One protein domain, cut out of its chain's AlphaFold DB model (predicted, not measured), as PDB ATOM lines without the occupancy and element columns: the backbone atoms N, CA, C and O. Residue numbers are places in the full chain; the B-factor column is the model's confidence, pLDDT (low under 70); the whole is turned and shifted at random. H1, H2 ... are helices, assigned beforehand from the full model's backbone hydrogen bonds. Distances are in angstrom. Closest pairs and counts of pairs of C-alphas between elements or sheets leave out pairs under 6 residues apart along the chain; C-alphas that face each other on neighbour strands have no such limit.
ATOM      1  N   GLY A  56      -2.647  -3.617 -29.610       87.31
ATOM      2  CA  GLY A  56      -1.674  -2.912 -30.448       87.31
ATOM      3  C   GLY A  56      -2.298  -1.731 -31.204       87.31
ATOM      4  O   GLY A  56      -1.861  -0.585 -31.063       87.31
ATOM      5  N   VAL A  57      -3.391  -1.965 -31.939       89.94
ATOM      6  CA  VAL A  57      -4.104  -0.891 -32.664       89.94
ATOM      7  C   VAL A  57      -4.611   0.196 -31.709       89.94
ATOM      8  O   VAL A  57      -4.504   1.392 -32.004       89.94
ATOM      9  N   PHE A  58      -5.144  -0.197 -30.553       89.31
ATOM     10  CA  PHE A  58      -5.634   0.733 -29.540       89.31
ATOM     11  C   PHE A  58      -4.518   1.618 -28.969       89.31
ATOM     12  O   PHE A  58      -4.697   2.834 -28.882       89.31
ATOM     13  N   ILE A  59      -3.361   1.045 -28.625       86.25
ATOM     14  CA  ILE A  59      -2.204   1.791 -28.114       86.25
ATOM     15  C   ILE A  59      -1.661   2.752 -29.175       86.25
ATOM     16  O   ILE A  59      -1.346   3.901 -28.850       86.25
ATOM     17  N   GLY A  60      -1.624   2.339 -30.445       84.81
ATOM     18  CA  GLY A  60      -1.271   3.227 -31.554       84.81
ATOM     19  C   GLY A  60      -2.209   4.437 -31.644       84.81
ATOM     20  O   GLY A  60      -1.759   5.585 -31.708       84.81
ATOM     21  N   TYR A  61      -3.524   4.209 -31.563       86.81
ATOM     22  CA  TYR A  61      -4.513   5.292 -31.546       86.81
ATOM     23  C   TYR A  61      -4.368   6.201 -30.319       86.81
ATOM     24  O   TYR A  61      -4.368   7.426 -30.460       86.81
ATOM     25  N   LEU A  62      -4.207   5.620 -29.126       86.25
ATOM     26  CA  LEU A  62      -4.030   6.355 -27.876       86.25
ATOM     27  C   LEU A  62      -2.800   7.266 -27.946       86.25
ATOM     28  O   LEU A  62      -2.889   8.449 -27.625       86.25
ATOM     29  N   THR A  63      -1.673   6.742 -28.423       81.00
ATOM     30  CA  THR A  63      -0.414   7.492 -28.521       81.00
ATOM     31  C   THR A  63      -0.533   8.649 -29.512       81.00
ATOM     32  O   THR A  63      -0.132   9.778 -29.208       81.00
ATOM     33  N   ARG A  64      -1.185   8.421 -30.658       82.94
ATOM     34  CA  ARG A  64      -1.478   9.476 -31.638       82.94
ATOM     35  C   ARG A  64      -2.393  10.560 -31.066       82.94
ATOM     36  O   ARG A  64      -2.125  11.746 -31.260       82.94
ATOM     37  N   ALA A  65      -3.451  10.170 -30.353       83.06
ATOM     38  CA  ALA A  65      -4.369  11.106 -29.709       83.06
ATOM     39  C   ALA A  65      -3.651  11.960 -28.653       83.06
ATOM     40  O   ALA A  65      -3.853  13.171 -28.613       83.06
ATOM     41  N   LEU A  66      -2.758  11.363 -27.858       81.75
ATOM     42  CA  LEU A  66      -1.936  12.087 -26.886       81.75
ATOM     43  C   LEU A  66      -0.979  13.074 -27.572       81.75
ATOM     44  O   LEU A  66      -0.906  14.228 -27.146       81.75
ATOM     45  N   ARG A  67      -0.310  12.685 -28.669       79.31
ATOM     46  CA  ARG A  67       0.568  13.591 -29.439       79.31
ATOM     47  C   ARG A  67      -0.187  14.806 -29.974       79.31
ATOM     48  O   ARG A  67       0.331  15.914 -29.890       79.31
ATOM     49  N   ALA A  68      -1.416  14.621 -30.457       80.06
ATOM     50  CA  ALA A  68      -2.246  15.716 -30.960       80.06
ATOM     51  C   ALA A  68      -2.587  16.777 -29.892       80.06
ATOM     52  O   ALA A  68      -2.962  17.894 -30.243       80.06
ATOM     53  N   THR A  69      -2.460  16.453 -28.599       77.81
ATOM     54  CA  THR A  69      -2.693  17.405 -27.497       77.81
ATOM     55  C   THR A  69      -1.460  18.218 -27.106       77.81
ATOM     56  O   THR A  69      -1.592  19.187 -26.359       77.81
ATOM     57  N   VAL A  70      -0.271  17.862 -27.603       75.94
ATOM     58  CA  VAL A  70       0.960  18.613 -27.337       75.94
ATOM     59  C   VAL A  70       0.951  19.874 -28.212       75.94
ATOM     60  O   VAL A  70       0.938  19.753 -29.436       75.94
ATOM     61  N   PRO A  71       0.950  21.092 -27.633       65.12
ATOM     62  CA  PRO A  71       1.013  22.322 -28.418       65.12
ATOM     63  C   PRO A  71       2.283  22.345 -29.275       65.12
ATOM     64  O   PRO A  71       3.346  21.955 -28.790       65.12
ATOM     65  N   ALA A  81       9.015  14.383 -39.019       66.19
ATOM     66  CA  ALA A  81       8.725  14.195 -37.591       66.19
ATOM     67  C   ALA A  81       7.467  13.335 -37.353       66.19
ATOM     68  O   ALA A  81       7.498  12.413 -36.541       66.19
ATOM     69  N   ASP A  82       6.400  13.562 -38.124       72.56
ATOM     70  CA  ASP A  82       5.169  12.760 -38.052       72.56
ATOM     71  C   ASP A  82       5.379  11.315 -38.510       72.56
ATOM     72  O   ASP A  82       4.799  10.377 -37.958       72.56
ATOM     73  N   MET A  83       6.228  11.128 -39.522       75.00
ATOM     74  CA  MET A  83       6.526   9.818 -40.090       75.00
ATOM     75  C   MET A  83       7.377   8.995 -39.118       75.00
ATOM     76  O   MET A  83       7.047   7.847 -38.834       75.00
ATOM     77  N   TYR A  84       8.412   9.603 -38.531       70.94
ATOM     78  CA  TYR A  84       9.201   9.003 -37.456       70.94
ATOM     79  C   TYR A  84       8.349   8.717 -36.216       70.94
ATOM     80  O   TYR A  84       8.431   7.631 -35.649       70.94
ATOM     81  N   GLY A  85       7.489   9.661 -35.828       78.88
ATOM     82  CA  GLY A  85       6.572   9.490 -34.710       78.88
ATOM     83  C   GLY A  85       5.611   8.324 -34.925       78.88
ATOM     84  O   GLY A  85       5.411   7.540 -34.009       78.88
ATOM     85  N   SER A  86       5.075   8.161 -36.136       78.94
ATOM     86  CA  SER A  86       4.204   7.026 -36.470       78.94
ATOM     87  C   SER A  86       4.954   5.692 -36.408       78.94
ATOM     88  O   SER A  86       4.450   4.748 -35.816       78.94
ATOM     89  N   LEU A  87       6.184   5.624 -36.935       82.00
ATOM     90  CA  LEU A  87       7.016   4.414 -36.854       82.00
ATOM     91  C   LEU A  87       7.366   4.039 -35.405       82.00
ATOM     92  O   LEU A  87       7.431   2.860 -35.062       82.00
ATOM     93  N   LEU A  88       7.589   5.043 -34.553       80.50
ATOM     94  CA  LEU A  88       7.817   4.841 -33.126       80.50
ATOM     95  C   LEU A  88       6.550   4.351 -32.415       80.50
ATOM     96  O   LEU A  88       6.641   3.447 -31.588       80.50
ATOM     97  N   ASP A  89       5.391   4.924 -32.745       79.88
ATOM     98  CA  ASP A  89       4.099   4.530 -32.173       79.88
ATOM     99  C   ASP A  89       3.766   3.076 -32.530       79.88
ATOM    100  O   ASP A  89       3.365   2.314 -31.653       79.88
ATOM    101  N   ASP A  90       3.997   2.676 -33.785       82.19
ATOM    102  CA  ASP A  90       3.775   1.308 -34.260       82.19
ATOM    103  C   ASP A  90       4.684   0.310 -33.524       82.19
ATOM    104  O   ASP A  90       4.216  -0.708 -33.013       82.19
ATOM    105  N   HIS A  91       5.979   0.621 -33.386       80.06
ATOM    106  CA  HIS A  91       6.908  -0.233 -32.641       80.06
ATOM    107  C   HIS A  91       6.550  -0.309 -31.151       80.06
ATOM    108  O   HIS A  91       6.636  -1.377 -30.541       80.06
ATOM    109  N   LEU A  92       6.141   0.810 -30.545       77.25
ATOM    110  CA  LEU A  92       5.725   0.842 -29.147       77.25
ATOM    111  C   LEU A  92       4.470  -0.009 -28.939       77.25
ATOM    112  O   LEU A  92       4.465  -0.857 -28.049       77.25
ATOM    113  N   ALA A  93       3.455   0.156 -29.786       79.12
ATOM    114  CA  ALA A  93       2.241  -0.650 -29.773       79.12
ATOM    115  C   ALA A  93       2.547  -2.150 -29.868       79.12
ATOM    116  O   ALA A  93       2.025  -2.940 -29.085       79.12
ATOM    117  N   GLN A  94       3.452  -2.531 -30.769       76.19
ATOM    118  CA  GLN A  94       3.848  -3.923 -30.963       76.19
ATOM    119  C   GLN A  94       4.666  -4.463 -29.779       76.19
ATOM    120  O   GLN A  94       4.491  -5.610 -29.376       76.19
ATOM    121  N   SER A  95       5.526  -3.640 -29.172       73.44
ATOM    122  CA  SER A  95       6.276  -4.024 -27.969       73.44
ATOM    123  C   SER A  95       5.362  -4.233 -26.759       73.44
ATOM    124  O   SER A  95       5.503  -5.228 -26.058       73.44
ATOM    125  N   VAL A  96       4.369  -3.358 -26.565       70.06
ATOM    126  CA  VAL A  96       3.374  -3.471 -25.490       70.06
ATOM    127  C   VAL A  96       2.465  -4.681 -25.709       70.06
ATOM    128  O   VAL A  96       2.190  -5.398 -24.754       70.06
ATOM    129  N   ALA A  97       2.049  -4.973 -26.943       69.75
ATOM    130  CA  ALA A  97       1.269  -6.179 -27.232       69.75
ATOM    131  C   ALA A  97       2.032  -7.469 -26.859       69.75
ATOM    132  O   ALA A  97       1.448  -8.392 -26.298       69.75
ATOM    133  N   ASN A  98       3.346  -7.507 -27.099       66.56
ATOM    134  CA  ASN A  98       4.171  -8.695 -26.867       66.56
ATOM    135  C   ASN A  98       4.573  -8.924 -25.396       66.56
ATOM    136  O   ASN A  98       4.858 -10.061 -25.024       66.56
ATOM    137  N   ASP A  99       4.635  -7.879 -24.561       64.69
ATOM    138  CA  ASP A  99       5.210  -7.978 -23.204       64.69
ATOM    139  C   ASP A  99       4.171  -8.210 -22.088       64.69
ATOM    140  O   ASP A  99       4.517  -8.355 -20.912       64.69
ATOM    141  N   THR A 100       2.872  -8.254 -22.406       54.78
ATOM    142  CA  THR A 100       1.868  -7.947 -21.381       54.78
ATOM    143  C   THR A 100       0.963  -9.124 -20.998       54.78
ATOM    144  O   THR A 100       0.038  -9.524 -21.694       54.78
ATOM    145  N   ARG A 101       1.163  -9.625 -19.772       59.56
ATOM    146  CA  ARG A 101       0.236 -10.518 -19.038       59.56
ATOM    147  C   ARG A 101      -0.927  -9.769 -18.349       59.56
ATOM    148  O   ARG A 101      -1.661 -10.358 -17.559       59.56
ATOM    149  N   THR A 102      -1.054  -8.465 -18.592       65.38
ATOM    150  CA  THR A 102      -1.921  -7.500 -17.888       65.38
ATOM    151  C   THR A 102      -2.303  -6.307 -18.783       65.38
ATOM    152  O   THR A 102      -1.587  -5.316 -18.818       65.38
ATOM    153  N   GLY A 103      -3.440  -6.357 -19.476       80.88
ATOM    154  CA  GLY A 103      -3.851  -5.302 -20.413       80.88
ATOM    155  C   GLY A 103      -5.319  -5.417 -20.820       80.88
ATOM    156  O   GLY A 103      -6.063  -6.237 -20.268       80.88
ATOM    157  N   ILE A 104      -5.746  -4.615 -21.794       90.12
ATOM    158  CA  ILE A 104      -7.089  -4.724 -22.381       90.12
ATOM    159  C   ILE A 104      -7.200  -6.029 -23.177       90.12
ATOM    160  O   ILE A 104      -8.254  -6.662 -23.126       90.12
ATOM    161  N   ALA A 105      -6.117  -6.490 -23.819       90.81
ATOM    162  CA  ALA A 105      -6.088  -7.782 -24.505       90.81
ATOM    163  C   ALA A 105      -6.444  -8.937 -23.560       90.81
ATOM    164  O   ALA A 105      -7.312  -9.747 -23.870       90.81
ATOM    165  N   GLU A 106      -5.846  -8.982 -22.367       90.31
ATOM    166  CA  GLU A 106      -6.130 -10.022 -21.370       90.31
ATOM    167  C   GLU A 106      -7.574  -9.930 -20.848       90.31
ATOM    168  O   GLU A 106      -8.260 -10.944 -20.697       90.31
ATOM    169  N   ALA A 107      -8.082  -8.715 -20.606       91.50
ATOM    170  CA  ALA A 107      -9.471  -8.522 -20.192       91.50
ATOM    171  C   ALA A 107     -10.459  -9.012 -21.267       91.50
ATOM    172  O   ALA A 107     -11.413  -9.730 -20.946       91.50
ATOM    173  N   LEU A 108     -10.204  -8.676 -22.535       92.38
ATOM    174  CA  LEU A 108     -10.992  -9.114 -23.686       92.38
ATOM    175  C   LEU A 108     -10.901 -10.623 -23.885       92.38
ATOM    176  O   LEU A 108     -11.936 -11.279 -24.003       92.38
ATOM    177  N   TYR A 109      -9.694 -11.183 -23.842       93.81
ATOM    178  CA  TYR A 109      -9.462 -12.616 -23.929       93.81
ATOM    179  C   TYR A 109     -10.267 -13.355 -22.865       93.81
ATOM    180  O   TYR A 109     -11.031 -14.259 -23.199       93.81
ATOM    181  N   ARG A 110     -10.187 -12.951 -21.590       92.44
ATOM    182  CA  ARG A 110     -10.941 -13.587 -20.497       92.44
ATOM    183  C   ARG A 110     -12.451 -13.495 -20.699       92.44
ATOM    184  O   ARG A 110     -13.145 -14.494 -20.526       92.44
ATOM    185  N   GLN A 111     -12.968 -12.326 -21.076       93.50
ATOM    186  CA  GLN A 111     -14.406 -12.125 -21.277       93.50
ATOM    187  C   GLN A 111     -14.943 -12.923 -22.469       93.50
ATOM    188  O   GLN A 111     -15.971 -13.594 -22.362       93.50
ATOM    189  N   LEU A 112     -14.255 -12.869 -23.610       94.00
ATOM    190  CA  LEU A 112     -14.679 -13.536 -24.838       94.00
ATOM    191  C   LEU A 112     -14.474 -15.049 -24.750       94.00
ATOM    192  O   LEU A 112     -15.345 -15.808 -25.181       94.00
ATOM    193  N   SER A 113     -13.370 -15.497 -24.146       94.25
ATOM    194  CA  SER A 113     -13.110 -16.922 -23.963       94.25
ATOM    195  C   SER A 113     -14.130 -17.549 -23.020       94.25
ATOM    196  O   SER A 113     -14.736 -18.555 -23.373       94.25
ATOM    197  N   SER A 114     -14.412 -16.921 -21.878       91.12
ATOM    198  CA  SER A 114     -15.460 -17.363 -20.951       91.12
ATOM    199  C   SER A 114     -16.844 -17.406 -21.605       91.12
ATOM    200  O   SER A 114     -17.620 -18.324 -21.361       91.12
ATOM    201  N   ARG A 115     -17.179 -16.430 -22.450       90.25
ATOM    202  CA  ARG A 115     -18.539 -16.317 -22.989       90.25
ATOM    203  C   ARG A 115     -18.821 -17.234 -24.177       90.25
ATOM    204  O   ARG A 115     -19.958 -17.664 -24.345       90.25
ATOM    205  N   PHE A 116     -17.829 -17.498 -25.028       86.12
ATOM    206  CA  PHE A 116     -18.059 -18.109 -26.350       86.12
ATOM    207  C   PHE A 116     -17.320 -19.426 -26.589       86.12
ATOM    208  O   PHE A 116     -17.386 -19.991 -27.686       86.12
ATOM    209  N   ILE A 117     -16.539 -19.861 -25.610       83.56
ATOM    210  CA  ILE A 117     -15.443 -20.800 -25.815       83.56
ATOM    211  C   ILE A 117     -15.433 -21.761 -24.615       83.56
ATOM    212  O   ILE A 117     -15.689 -22.955 -24.774       83.56
ATOM    213  N   THR A 118     -15.204 -21.272 -23.402       75.19
ATOM    214  CA  THR A 118     -15.204 -22.042 -22.155       75.19
ATOM    215  C   THR A 118     -16.557 -21.839 -21.487       75.19
ATOM    216  O   THR A 118     -16.708 -20.947 -20.663       75.19
ATOM    217  N   SER A 119     -17.572 -22.597 -21.904       56.94
ATOM    218  CA  SER A 119     -18.914 -22.525 -21.305       56.94
ATOM    219  C   SER A 119     -18.843 -22.681 -19.772       56.94
ATOM    220  O   SER A 119     -18.056 -23.505 -19.299       56.94
TER     221      SER A 119
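This is residues 56 to 71 and 81 to 119 of the 125 residues of an uncharacterized protein of Gemmatimonadetes bacterium (UniProt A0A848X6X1). Two helices, H1 and H2, run side by side in opposite ways as a narrow V, close together near Gly 56 and opening toward the cut, and a third helix, H3, reaches away from the closed end of this pair as an arm. Residues 111 to 117, of which 111 to 116 belong to H3, stick out with no other part of the printed domain around them, and the arm adds to the length of the whole. The printed part has 55 residues with three named helices, in the order H1, H2, H3 along the chain, and no named strand; the class is all helix. It is loose, with a radius of gyration of the C-alphas of 14.6 A, and the C-alphas span 49 by 20 by 15 A along their three main axes.

H1, residues 56 to 68, and H2, residues 81 to 99, touch, with 16 pairs of C-alphas within 8 A. Their closest C-alphas are those of Gly 56 and Ala 93, 4.6 A apart. The two helices run opposite ways at a steep tilt of 38 degrees, only just beyond shallow. Their centres are 9.3 A apart. H3, residues 104 to 116, follows H2 by a tight link of 4 residues, Thr 100 to Gly 103. H2 and H3 are apart, but only just, with 8.0 A between their closest C-alphas. H3 touches no helix, but H1 and H3 are near each other, with 5 pairs of C-alphas within 10 A and no pair within 8 A. Residues 111 to 117, of which 111 to 116 belong to H3, stand free: no C-alpha 8 or more residues away along the chain comes within 10 A of theirs. In the backbones of H1, H2 and H3 every O i to N i+4 pair is within hydrogen-bond range.

H1 begins at Gly 56, the first printed residue, with its C-alpha at (-1.674, -2.912, -30.448). It has 13 residues, ends at Ala 68 and is 18.6 A long from first to last C-alpha. Residues 69 to 71 follow it before the cut. H2 has 19 residues and is the longest helix, 26.7 A from the C-alpha of Ala 81 at (8.725, 14.195, -37.591) to that of Asp 99. Along H1 the y values rise, to 15.716 at C-alpha 68, and along H2 they fall, to -7.978 at C-alpha 99. H3 has 13 residues and runs from Ile 104 to Phe 116, whose C-alpha is at (-18.059, -18.109, -26.350), over 17.8 A. Residues 117 to 119 follow it.

The outline is a rod, and the two C-alphas farthest apart are those of Pro 71 and Ser 119, at 49.6 A. The first and last printed C-alphas, those of Gly 56 and Ser 119, are 27.7 A apart. Residues 72 to 80 are cut out and not printed, and the C-alphas of Pro 71 and Ala 81 are 14.5 A apart across this cut. The link from H1 to H2 runs across the cut, with 12 residues between the two helices, 9 of them not printed. The one link that is printed whole, from H2 to H3, is tight. The mean pLDDT of the printed part is 80.2, with 85 for H1, 75 for H2 and 92 for H3. Confidence is low, under 70, at residue 71, residue 81, residues 97 to 102 and residue 119 of this predicted model.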